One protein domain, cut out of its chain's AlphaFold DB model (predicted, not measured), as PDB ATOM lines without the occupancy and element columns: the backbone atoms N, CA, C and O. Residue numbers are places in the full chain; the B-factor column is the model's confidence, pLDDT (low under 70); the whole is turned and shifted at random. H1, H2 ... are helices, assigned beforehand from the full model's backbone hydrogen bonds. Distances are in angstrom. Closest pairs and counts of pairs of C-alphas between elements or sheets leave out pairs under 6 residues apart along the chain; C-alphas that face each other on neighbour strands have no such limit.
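Overview. This is residues 598 to 682 of the 714 residues of an uncharacterized protein of Zygosaccharomyces mellis (UniProt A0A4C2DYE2). Two long helices, H3 and H1, run side by side in opposite ways as a narrow V, nearest each other around Met 600 and Lys 674, and short H2 with its two links makes a loop across the wide end. The two arms are only loosely paired, and the end of H3, residues 675 to 682, sticks out past the narrow end. The printed part has 85 residues with three named helices, in the order H1, H2, H3, and no named strand: all helix. It is a loose rod spanning 57 by 25 by 18 A, with a radius of gyration of the C-alphas of 17.0 A.

Along the chain. Find C-alpha 652 at (136.876, -61.156, 41.806); from there H3, residues 652 to 682, runs 44.5 A to C-alpha 682 at (124.081, -55.102, 83.971). Look next at C-alpha 598 at (116.222, -48.401, 68.530), where H1, residues 598 to 623, begins its 37.2 A. H2 is residues 635 to 642, 10.6 A long.

Arrangement. Compare H3 with H1: they are close but not clearly touching, with 1 pair of C-alphas within 8 A. That closest pair, the C-alphas of Met 600 and Lys 674, is 7.6 A apart. Their lines stand at a shallow tilt of 17 degrees, opposite ways. H2 is apart from H1 and from H3. In H2 and H3 every O i to N i+4 pair is within hydrogen-bond range; in H1, 20 of 22 are.

Size, cuts and confidence. The C-alphas of Ala 629 and Phe 682 are the two farthest apart, at 56.7 A. The printed part has no cut. The link from H1 to H2 is long, 11 residues; that from H2 to H3 is short, 9 residues. Look for pLDDT under 70 at residues 598 to 600, 603 and 624 to 630; the mean of the printed part is 79.5.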
ATOM      1  N   ASN A 598     116.550 -48.434  69.960       68.50
ATOM      2  CA  ASN A 598     116.222 -48.401  68.530       68.50
ATOM      3  C   ASN A 598     117.463 -48.510  67.630       68.50
ATOM      4  O   ASN A 598     117.389 -49.059  66.530       68.50
ATOM      5  N   GLN A 599     118.625 -48.039  68.091       69.81
ATOM      6  CA  GLN A 599     119.865 -48.137  67.325       69.81
ATOM      7  C   GLN A 599     120.391 -49.581  67.252       69.81
ATOM      8  O   GLN A 599     120.988 -49.962  66.245       69.81
ATOM      9  N   MET A 600     120.131 -50.405  68.276       66.75
ATOM     10  CA  MET A 600     120.581 -51.800  68.316       66.75
ATOM     11  C   MET A 600     119.834 -52.681  67.307       66.75
ATOM     12  O   MET A 600     120.458 -53.538  66.675       66.75
ATOM     13  N   PHE A 601     118.529 -52.453  67.137       72.38
ATOM     14  CA  PHE A 601     117.689 -53.196  66.191       72.38
ATOM     15  C   PHE A 601     117.853 -52.710  64.747       72.38
ATOM     16  O   PHE A 601     117.908 -53.529  63.831       72.38
ATOM     17  N   LYS A 602     118.047 -51.402  64.541       74.75
ATOM     18  CA  LYS A 602     118.277 -50.818  63.210       74.75
ATOM     19  C   LYS A 602     119.502 -51.406  62.495       74.75
ATOM     20  O   LYS A 602     119.491 -51.591  61.286       74.75
ATOM     21  N   MET A 603     120.546 -51.771  63.241       65.31
ATOM     22  CA  MET A 603     121.735 -52.412  62.661       65.31
ATOM     23  C   MET A 603     121.469 -53.823  62.108       65.31
ATOM     24  O   MET A 603     122.117 -54.245  61.146       65.31
ATOM     25  N   ASP A 604     120.546 -54.567  62.719       72.38
ATOM     26  CA  ASP A 604     120.179 -55.905  62.246       72.38
ATOM     27  C   ASP A 604     119.295 -55.798  60.988       72.38
ATOM     28  O   ASP A 604     119.420 -56.605  60.064       72.38
ATOM     29  N   GLU A 605     118.484 -54.739  60.899       74.50
ATOM     30  CA  GLU A 605     117.705 -54.373  59.711       74.50
ATOM     31  C   GLU A 605     118.604 -53.994  58.520       74.50
ATOM     32  O   GLU A 605     118.457 -54.569  57.440       74.50
ATOM     33  N   ASP A 606     119.613 -53.137  58.728       72.00
ATOM     34  CA  ASP A 606     120.601 -52.777  57.697       72.00
ATOM     35  C   ASP A 606     121.360 -54.016  57.180       72.00
ATOM     36  O   ASP A 606     121.627 -54.156  55.984       72.00
ATOM     37  N   THR A 607     121.669 -54.963  58.073       75.69
ATOM     38  CA  THR A 607     122.341 -56.221  57.707       75.69
ATOM     39  C   THR A 607     121.449 -57.098  56.822       75.69
ATOM     40  O   THR A 607     121.926 -57.678  55.841       75.69
ATOM     41  N   ASN A 608     120.151 -57.172  57.126       73.00
ATOM     42  CA  ASN A 608     119.181 -57.888  56.297       73.00
ATOM     43  C   ASN A 608     118.992 -57.213  54.934       73.00
ATOM     44  O   ASN A 608     118.956 -57.909  53.921       73.00
ATOM     45  N   LEU A 609     118.956 -55.879  54.882       73.56
ATOM     46  CA  LEU A 609     118.857 -55.127  53.632       73.56
ATOM     47  C   LEU A 609     120.044 -55.422  52.701       73.56
ATOM     48  O   LEU A 609     119.854 -55.727  51.523       73.56
ATOM     49  N   VAL A 610     121.268 -55.406  53.241       70.94
ATOM     50  CA  VAL A 610     122.490 -55.729  52.487       70.94
ATOM     51  C   VAL A 610     122.473 -57.181  51.998       70.94
ATOM     52  O   VAL A 610     122.808 -57.442  50.842       70.94
ATOM     53  N   LYS A 611     122.038 -58.129  52.838       77.69
ATOM     54  CA  LYS A 611     121.885 -59.540  52.449       77.69
ATOM     55  C   LYS A 611     120.915 -59.694  51.275       77.69
ATOM     56  O   LYS A 611     121.254 -60.358  50.296       77.69
ATOM     57  N   THR A 612     119.743 -59.067  51.359       71.50
ATOM     58  CA  THR A 612     118.724 -59.099  50.301       71.50
ATOM     59  C   THR A 612     119.243 -58.466  49.015       71.50
ATOM     60  O   THR A 612     119.065 -59.028  47.939       71.50
ATOM     61  N   TYR A 613     119.958 -57.343  49.116       75.00
ATOM     62  CA  TYR A 613     120.570 -56.691  47.963       75.00
ATOM     63  C   TYR A 613     121.592 -57.594  47.255       75.00
ATOM     64  O   TYR A 613     121.477 -57.811  46.050       75.00
ATOM     65  N   PHE A 614     122.548 -58.182  47.987       73.69
ATOM     66  CA  PHE A 614     123.534 -59.096  47.396       73.69
ATOM     67  C   PHE A 614     122.880 -60.331  46.777       73.69
ATOM     68  O   PHE A 614     123.281 -60.756  45.694       73.69
ATOM     69  N   HIS A 615     121.864 -60.889  47.434       76.69
ATOM     70  CA  HIS A 615     121.110 -62.019  46.903       76.69
ATOM     71  C   HIS A 615     120.424 -61.663  45.577       76.69
ATOM     72  O   HIS A 615     120.541 -62.402  44.601       76.69
ATOM     73  N   ASN A 616     119.774 -60.500  45.510       73.38
ATOM     74  CA  ASN A 616     119.116 -60.019  44.297       73.38
ATOM     75  C   ASN A 616     120.115 -59.711  43.179       73.38
ATOM     76  O   ASN A 616     119.848 -60.042  42.028       73.38
ATOM     77  N   MET A 617     121.276 -59.142  43.505       73.69
ATOM     78  CA  MET A 617     122.339 -58.876  42.535       73.69
ATOM     79  C   MET A 617     122.909 -60.176  41.955       73.69
ATOM     80  O   MET A 617     123.041 -60.299  40.742       73.69
ATOM     81  N   LEU A 618     123.194 -61.177  42.795       77.25
ATOM     82  CA  LEU A 618     123.653 -62.491  42.328       77.25
ATOM     83  C   LEU A 618     122.586 -63.194  41.482       77.25
ATOM     84  O   LEU A 618     122.910 -63.773  40.447       77.25
ATOM     85  N   ARG A 619     121.310 -63.094  41.877       75.19
ATOM     86  CA  ARG A 619     120.181 -63.606  41.089       75.19
ATOM     87  C   ARG A 619     120.082 -62.901  39.736       75.19
ATOM     88  O   ARG A 619     119.902 -63.573  38.729       75.19
ATOM     89  N   TYR A 620     120.241 -61.577  39.696       73.50
ATOM     90  CA  TYR A 620     120.251 -60.799  38.457       73.50
ATOM     91  C   TYR A 620     121.395 -61.225  37.532       73.50
ATOM     92  O   TYR A 620     121.155 -61.458  36.348       73.50
ATOM     93  N   ILE A 621     122.609 -61.378  38.074       72.62
ATOM     94  CA  ILE A 621     123.787 -61.795  37.304       72.62
ATOM     95  C   ILE A 621     123.578 -63.189  36.705       72.62
ATOM     96  O   ILE A 621     123.803 -63.373  35.510       72.62
ATOM     97  N   ASN A 622     123.087 -64.138  37.506       74.31
ATOM     98  CA  ASN A 622     122.836 -65.506  37.054       74.31
ATOM     99  C   ASN A 622     121.693 -65.594  36.033       74.31
ATOM    100  O   ASN A 622     121.803 -66.337  35.064       74.31
ATOM    101  N   ASN A 623     120.603 -64.847  36.232       75.38
ATOM    102  CA  ASN A 623     119.416 -64.949  35.381       75.38
ATOM    103  C   ASN A 623     119.575 -64.258  34.022       75.38
ATOM    104  O   ASN A 623     118.944 -64.681  33.059       75.38
ATOM    105  N   ASN A 624     120.377 -63.193  33.942       67.56
ATOM    106  CA  ASN A 624     120.519 -62.401  32.716       67.56
ATOM    107  C   ASN A 624     121.811 -62.699  31.942       67.56
ATOM    108  O   ASN A 624     122.096 -61.998  30.972       67.56
ATOM    109  N   ASP A 625     122.601 -63.691  32.377       68.00
ATOM    110  CA  ASP A 625     123.978 -63.910  31.902       68.00
ATOM    111  C   ASP A 625     124.737 -62.572  31.838       68.00
ATOM    112  O   ASP A 625     125.315 -62.179  30.815       68.00
ATOM    113  N   ALA A 626     124.607 -61.795  32.925       65.81
ATOM    114  CA  ALA A 626     125.065 -60.415  32.982       65.81
ATOM    115  C   ALA A 626     126.591 -60.401  33.077       65.81
ATOM    116  O   ALA A 626     127.200 -60.263  34.138       65.81
ATOM    117  N   THR A 627     127.228 -60.584  31.930       68.75
ATOM    118  CA  THR A 627     128.640 -60.300  31.736       68.75
ATOM    119  C   THR A 627     128.809 -58.804  31.502       68.75
ATOM    120  O   THR A 627     127.914 -58.133  30.996       68.75
ATOM    121  N   LEU A 628     129.997 -58.261  31.775       60.19
ATOM    122  CA  LEU A 628     130.311 -56.868  31.422       60.19
ATOM    123  C   LEU A 628     130.157 -56.562  29.926       60.19
ATOM    124  O   LEU A 628     130.044 -55.404  29.543       60.19
ATOM    125  N   ALA A 629     130.188 -57.591  29.076       58.78
ATOM    126  CA  ALA A 629     129.951 -57.455  27.644       58.78
ATOM    127  C   ALA A 629     128.456 -57.344  27.294       58.78
ATOM    128  O   ALA A 629     128.133 -56.879  26.204       58.78
ATOM    129  N   ASN A 630     127.570 -57.761  28.200       63.97
ATOM    130  CA  ASN A 630     126.127 -57.853  27.992       63.97
ATOM    131  C   ASN A 630     125.320 -57.018  29.009       63.97
ATOM    132  O   ASN A 630     124.116 -57.214  29.153       63.97
ATOM    133  N   ASP A 631     125.975 -56.079  29.700       74.75
ATOM    134  CA  ASP A 631     125.366 -55.130  30.640       74.75
ATOM    135  C   ASP A 631     124.554 -54.061  29.888       74.75
ATOM    136  O   ASP A 631     124.990 -52.924  29.703       74.75
ATOM    137  N   ARG A 632     123.388 -54.462  29.372       73.00
ATOM    138  CA  ARG A 632     122.501 -53.599  28.574       73.00
ATOM    139  C   ARG A 632     121.975 -52.399  29.351       73.00
ATOM    140  O   ARG A 632     121.809 -51.334  28.759       73.00
ATOM    141  N   ASP A 633     121.730 -52.585  30.642       75.94
ATOM    142  CA  ASP A 633     121.103 -51.574  31.493       75.94
ATOM    143  C   ASP A 633     122.149 -50.669  32.168       75.94
ATOM    144  O   ASP A 633     121.820 -49.592  32.665       75.94
ATOM    145  N   GLY A 634     123.429 -51.058  32.127       78.06
ATOM    146  CA  GLY A 634     124.537 -50.295  32.697       78.06
ATOM    147  C   GLY A 634     124.636 -50.400  34.219       78.06
ATOM    148  O   GLY A 634     125.425 -49.670  34.823       78.06
ATOM    149  N   ASP A 635     123.852 -51.275  34.850       73.38
ATOM    150  CA  ASP A 635     123.823 -51.452  36.301       73.38
ATOM    151  C   ASP A 635     125.148 -52.025  36.812       73.38
ATOM    152  O   ASP A 635     125.668 -51.587  37.845       73.38
ATOM    153  N   LEU A 636     125.755 -52.951  36.060       73.88
ATOM    154  CA  LEU A 636     127.051 -53.524  36.416       73.88
ATOM    155  C   LEU A 636     128.172 -52.488  36.234       73.88
ATOM    156  O   LEU A 636     129.058 -52.369  37.081       73.88
ATOM    157  N   ALA A 637     128.110 -51.677  35.178       77.94
ATOM    158  CA  ALA A 637     129.026 -50.568  34.933       77.94
ATOM    159  C   ALA A 637     128.885 -49.459  35.988       77.94
ATOM    160  O   ALA A 637     129.890 -48.902  36.444       77.94
ATOM    161  N   PHE A 638     127.660 -49.150  36.417       81.38
ATOM    162  CA  PHE A 638     127.388 -48.208  37.499       81.38
ATOM    163  C   PHE A 638     127.953 -48.716  38.827       81.38
ATOM    164  O   PHE A 638     128.642 -47.964  39.521       81.38
ATOM    165  N   PHE A 639     127.742 -49.996  39.140       80.31
ATOM    166  CA  PHE A 639     128.315 -50.644  40.317       80.31
ATOM    167  C   PHE A 639     129.848 -50.573  40.310       80.31
ATOM    168  O   PHE A 639     130.451 -50.099  41.273       80.31
ATOM    169  N   ILE A 640     130.486 -50.944  39.196       81.62
ATOM    170  CA  ILE A 640     131.947 -50.871  39.041       81.62
ATOM    171  C   ILE A 640     132.451 -49.433  39.176       81.62
ATOM    172  O   ILE A 640     133.500 -49.196  39.773       81.62
ATOM    173  N   LYS A 641     131.704 -48.444  38.678       84.19
ATOM    174  CA  LYS A 641     132.066 -47.028  38.817       84.19
ATOM    175  C   LYS A 641     132.017 -46.544  40.271       84.19
ATOM    176  O   LYS A 641     132.750 -45.617  40.615       84.19
ATOM    177  N   GLN A 642     131.174 -47.147  41.108       82.88
ATOM    178  CA  GLN A 642     131.106 -46.858  42.541       82.88
ATOM    179  C   GLN A 642     132.112 -47.654  43.379       82.88
ATOM    180  O   GLN A 642     132.289 -47.339  44.558       82.88
ATOM    181  N   MET A 643     132.795 -48.652  42.807       81.88
ATOM    182  CA  MET A 643     133.797 -49.408  43.550       81.88
ATOM    183  C   MET A 643     134.971 -48.503  43.961       81.88
ATOM    184  O   MET A 643     135.513 -47.763  43.130       81.88
ATOM    185  N   PRO A 644     135.412 -48.570  45.232       86.12
ATOM    186  CA  PRO A 644     136.624 -47.897  45.676       86.12
ATOM    187  C   PRO A 644     137.819 -48.271  44.791       86.12
ATOM    188  O   PRO A 644     137.960 -49.414  44.348       86.12
ATOM    189  N   LYS A 645     138.719 -47.314  44.541       84.62
ATOM    190  CA  LYS A 645     139.860 -47.512  43.625       84.62
ATOM    191  C   LYS A 645     140.782 -48.644  44.082       84.62
ATOM    192  O   LYS A 645     141.433 -49.279  43.258       84.62
ATOM    193  N   GLU A 646     140.814 -48.905  45.382       87.31
ATOM    194  CA  GLU A 646     141.586 -49.962  46.029       87.31
ATOM    195  C   GLU A 646     140.983 -51.354  45.776       87.31
ATOM    196  O   GLU A 646     141.692 -52.355  45.851       87.31
ATOM    197  N   GLU A 647     139.681 -51.433  45.490       86.81
ATOM    198  CA  GLU A 647     138.965 -52.677  45.177       86.81
ATOM    199  C   GLU A 647     138.986 -53.001  43.680       86.81
ATOM    200  O   GLU A 647     138.862 -54.158  43.296       86.81
ATOM    201  N   MET A 648     139.219 -52.005  42.828       84.56
ATOM    202  CA  MET A 648     139.325 -52.192  41.376       84.56
ATOM    203  C   MET A 648     140.562 -52.996  40.946       84.56
ATOM    204  O   MET A 648     140.614 -53.503  39.829       84.56
ATOM    205  N   GLY A 649     141.592 -53.065  41.797       84.31
ATOM    206  CA  GLY A 649     142.860 -53.738  41.496       84.31
ATOM    207  C   GLY A 649     142.938 -55.206  41.924       84.31
ATOM    208  O   GLY A 649     143.952 -55.843  41.650       84.31
ATOM    209  N   ILE A 650     141.919 -55.732  42.610       88.88
ATOM    210  CA  ILE A 650     141.902 -57.114  43.109       88.88
ATOM    211  C   ILE A 650     141.046 -58.007  42.212       88.88
ATOM    212  O   ILE A 650     140.096 -57.550  41.580       88.88
ATOM    213  N   THR A 651     141.383 -59.296  42.133       84.75
ATOM    214  CA  THR A 651     140.582 -60.246  41.347       84.75
ATOM    215  C   THR A 651     139.227 -60.485  42.013       84.75
ATOM    216  O   THR A 651     139.099 -60.347  43.230       84.75
ATOM    217  N   PHE A 652     138.208 -60.888  41.249       78.62
ATOM    218  CA  PHE A 652     136.876 -61.156  41.806       78.62
ATOM    219  C   PHE A 652     136.881 -62.145  42.996       78.62
ATOM    220  O   PHE A 652     136.282 -61.824  44.026       78.62
ATOM    221  N   PRO A 653     137.623 -63.277  42.966       82.12
ATOM    222  CA  PRO A 653     137.734 -64.154  44.136       82.12
ATOM    223  C   PRO A 653     138.369 -63.471  45.356       82.12
ATOM    224  O   PRO A 653     137.910 -63.658  46.483       82.12
ATOM    225  N   GLN A 654     139.405 -62.650  45.150       82.94
ATOM    226  CA  GLN A 654     140.036 -61.882  46.228       82.94
ATOM    227  C   GLN A 654     139.085 -60.823  46.797       82.94
ATOM    228  O   GLN A 654     139.066 -60.610  48.008       82.94
ATOM    229  N   TRP A 655     138.271 -60.199  45.943       85.75
ATOM    230  CA  TRP A 655     137.246 -59.244  46.350       85.75
ATOM    231  C   TRP A 655     136.167 -59.899  47.214       85.75
ATOM    232  O   TRP A 655     135.870 -59.386  48.290       85.75
ATOM    233  N   ILE A 656     135.666 -61.080  46.829       82.25
ATOM    234  CA  ILE A 656     134.719 -61.850  47.654       82.25
ATOM    235  C   ILE A 656     135.327 -62.183  49.019       82.25
ATOM    236  O   ILE A 656     134.679 -61.983  50.048       82.25
ATOM    237  N   ILE A 657     136.571 -62.672  49.050       84.38
ATOM    238  CA  ILE A 657     137.273 -62.997  50.300       84.38
ATOM    239  C   ILE A 657     137.387 -61.755  51.187       84.38
ATOM    240  O   ILE A 657     137.034 -61.807  52.365       84.38
ATOM    241  N   ARG A 658     137.804 -60.625  50.609       87.31
ATOM    242  CA  ARG A 658     137.909 -59.348  51.315       87.31
ATOM    243  C   ARG A 658     136.559 -58.898  51.874       87.31
ATOM    244  O   ARG A 658     136.489 -58.575  53.054       87.31
ATOM    245  N   LYS A 659     135.481 -58.928  51.081       85.56
ATOM    246  CA  LYS A 659     134.131 -58.533  51.525       85.56
ATOM    247  C   LYS A 659     133.581 -59.452  52.609       85.56
ATOM    248  O   LYS A 659     132.990 -58.974  53.575       85.56
ATOM    249  N   ARG A 660     133.828 -60.760  52.503       86.38
ATOM    250  CA  ARG A 660     133.507 -61.732  53.557       86.38
ATOM    251  C   ARG A 660     134.227 -61.388  54.859       86.38
ATOM    252  O   ARG A 660     133.611 -61.434  55.922       86.38
ATOM    253  N   ASP A 661     135.512 -61.060  54.791       88.81
ATOM    254  CA  ASP A 661     136.314 -60.760  55.976       88.81
ATOM    255  C   ASP A 661     135.934 -59.397  56.586       88.81
ATOM    256  O   ASP A 661     135.801 -59.295  57.806       88.81
ATOM    257  N   GLU A 662     135.651 -58.384  55.759       85.12
ATOM    258  CA  GLU A 662     135.067 -57.098  56.172       85.12
ATOM    259  C   GLU A 662     133.728 -57.306  56.899       85.12
ATOM    260  O   GLU A 662     133.544 -56.805  58.010       85.12
ATOM    261  N   LEU A 663     132.824 -58.115  56.334       82.25
ATOM    262  CA  LEU A 663     131.534 -58.437  56.948       82.25
ATOM    263  C   LEU A 663     131.708 -59.201  58.265       82.25
ATOM    264  O   LEU A 663     131.082 -58.867  59.270       82.25
ATOM    265  N   LYS A 664     132.593 -60.202  58.295       86.25
ATOM    266  CA  LYS A 664     132.887 -60.991  59.498       86.25
ATOM    267  C   LYS A 664     133.447 -60.119  60.622       86.25
ATOM    268  O   LYS A 664     133.059 -60.298  61.777       86.25
ATOM    269  N   ASN A 665     134.336 -59.183  60.296       89.44
ATOM    270  CA  ASN A 665     134.883 -58.229  61.258       89.44
ATOM    271  C   ASN A 665     133.806 -57.247  61.734       89.44
ATOM    272  O   ASN A 665     133.650 -57.081  62.939       89.44
ATOM    273  N   SER A 666     132.990 -56.707  60.825       84.56
ATOM    274  CA  SER A 666     131.863 -55.829  61.166       84.56
ATOM    275  C   SER A 666     130.870 -56.501  62.125       84.56
ATOM    276  O   SER A 666     130.518 -55.931  63.159       84.56
ATOM    277  N   ILE A 667     130.481 -57.755  61.851       83.88
ATOM    278  CA  ILE A 667     129.605 -58.545  62.732       83.88
ATOM    279  C   ILE A 667     130.271 -58.772  64.090       83.88
ATOM    280  O   ILE A 667     129.638 -58.577  65.127       83.88
ATOM    281  N   ARG A 668     131.551 -59.158  64.111       89.81
ATOM    282  CA  ARG A 668     132.296 -59.375  65.358       89.81
ATOM    283  C   ARG A 668     132.354 -58.103  66.206       89.81
ATOM    284  O   ARG A 668     132.102 -58.165  67.409       89.81
ATOM    285  N   ASP A 669     132.653 -56.964  65.591       88.56
ATOM    286  CA  ASP A 669     132.728 -55.670  66.268       88.56
ATOM    287  C   ASP A 669     131.351 -55.211  66.753       88.56
ATOM    288  O   ASP A 669     131.229 -54.643  67.840       88.56
ATOM    289  N   ASN A 670     130.292 -55.504  65.996       82.38
ATOM    290  CA  ASN A 670     128.916 -55.266  66.417       82.38
ATOM    291  C   ASN A 670     128.555 -56.108  67.653       82.38
ATOM    292  O   ASN A 670     128.167 -55.555  68.681       82.38
ATOM    293  N   VAL A 671     128.786 -57.422  67.617       86.12
ATOM    294  CA  VAL A 671     128.553 -58.312  68.769       86.12
ATOM    295  C   VAL A 671     129.356 -57.856  69.986       86.12
ATOM    296  O   VAL A 671     128.824 -57.813  71.093       86.12
ATOM    297  N   LYS A 672     130.616 -57.448  69.796       94.00
ATOM    298  CA  LYS A 672     131.455 -56.914  70.874       94.00
ATOM    299  C   LYS A 672     130.861 -55.641  71.484       94.00
ATOM    300  O   LYS A 672     130.831 -55.530  72.708       94.00
ATOM    301  N   ARG A 673     130.353 -54.715  70.661       88.19
ATOM    302  CA  ARG A 673     129.665 -53.498  71.127       88.19
ATOM    303  C   ARG A 673     128.379 -53.823  71.888       88.19
ATOM    304  O   ARG A 673     128.219 -53.328  73.001       88.19
ATOM    305  N   LYS A 674     127.519 -54.700  71.351       86.25
ATOM    306  CA  LYS A 674     126.285 -55.149  72.027       86.25
ATOM    307  C   LYS A 674     126.599 -55.801  73.380       86.25
ATOM    308  O   LYS A 674     126.017 -55.433  74.394       86.25
ATOM    309  N   LEU A 675     127.593 -56.692  73.431       91.81
ATOM    310  CA  LEU A 675     128.048 -57.318  74.677       91.81
ATOM    311  C   LEU A 675     128.597 -56.306  75.687       91.81
ATOM    312  O   LEU A 675     128.311 -56.412  76.876       91.81
ATOM    313  N   GLN A 676     129.397 -55.336  75.242       93.25
ATOM    314  CA  GLN A 676     129.938 -54.302  76.123       93.25
ATOM    315  C   GLN A 676     128.827 -53.423  76.707       93.25
ATOM    316  O   GLN A 676     128.895 -53.055  77.880       93.25
ATOM    317  N   ARG A 677     127.794 -53.123  75.915       86.75
ATOM    318  CA  ARG A 677     126.622 -52.373  76.366       86.75
ATOM    319  C   ARG A 677     125.799 -53.155  77.385       86.75
ATOM    320  O   ARG A 677     125.591 -52.643  78.477       86.75
ATOM    321  N   LEU A 678     125.454 -54.408  77.087       87.88
ATOM    322  CA  LEU A 678     124.741 -55.280  78.028       87.88
ATOM    323  C   LEU A 678     125.502 -55.436  79.350       87.88
ATOM    324  O   LEU A 678     124.900 -55.403  80.416       87.88
ATOM    325  N   ARG A 679     126.837 -55.546  79.304       93.81
ATOM    326  CA  ARG A 679     127.670 -55.547  80.517       93.81
ATOM    327  C   ARG A 679     127.560 -54.240  81.294       93.81
ATOM    328  O   ARG A 679     127.412 -54.283  82.505       93.81
ATOM    329  N   LYS A 680     127.603 -53.089  80.616       92.50
ATOM    330  CA  LYS A 680     127.471 -51.772  81.257       92.50
ATOM    331  C   LYS A 680     126.092 -51.584  81.896       92.50
ATOM    332  O   LYS A 680     126.012 -51.041  82.994       92.50
ATOM    333  N   GLU A 681     125.031 -52.024  81.225       87.56
ATOM    334  CA  GLU A 681     123.661 -51.998  81.751       87.56
ATOM    335  C   GLU A 681     123.528 -52.929  82.958       87.56
ATOM    336  O   GLU A 681     123.059 -52.498  84.008       87.56
ATOM    337  N   PHE A 682     124.043 -54.156  82.858       90.69
ATOM    338  CA  PHE A 682     124.081 -55.102  83.971       90.69
ATOM    339  C   PHE A 682     124.864 -54.554  85.172       90.69
ATOM    340  O   PHE A 682     124.360 -54.575  86.290       90.69
TER     341      PHE A 682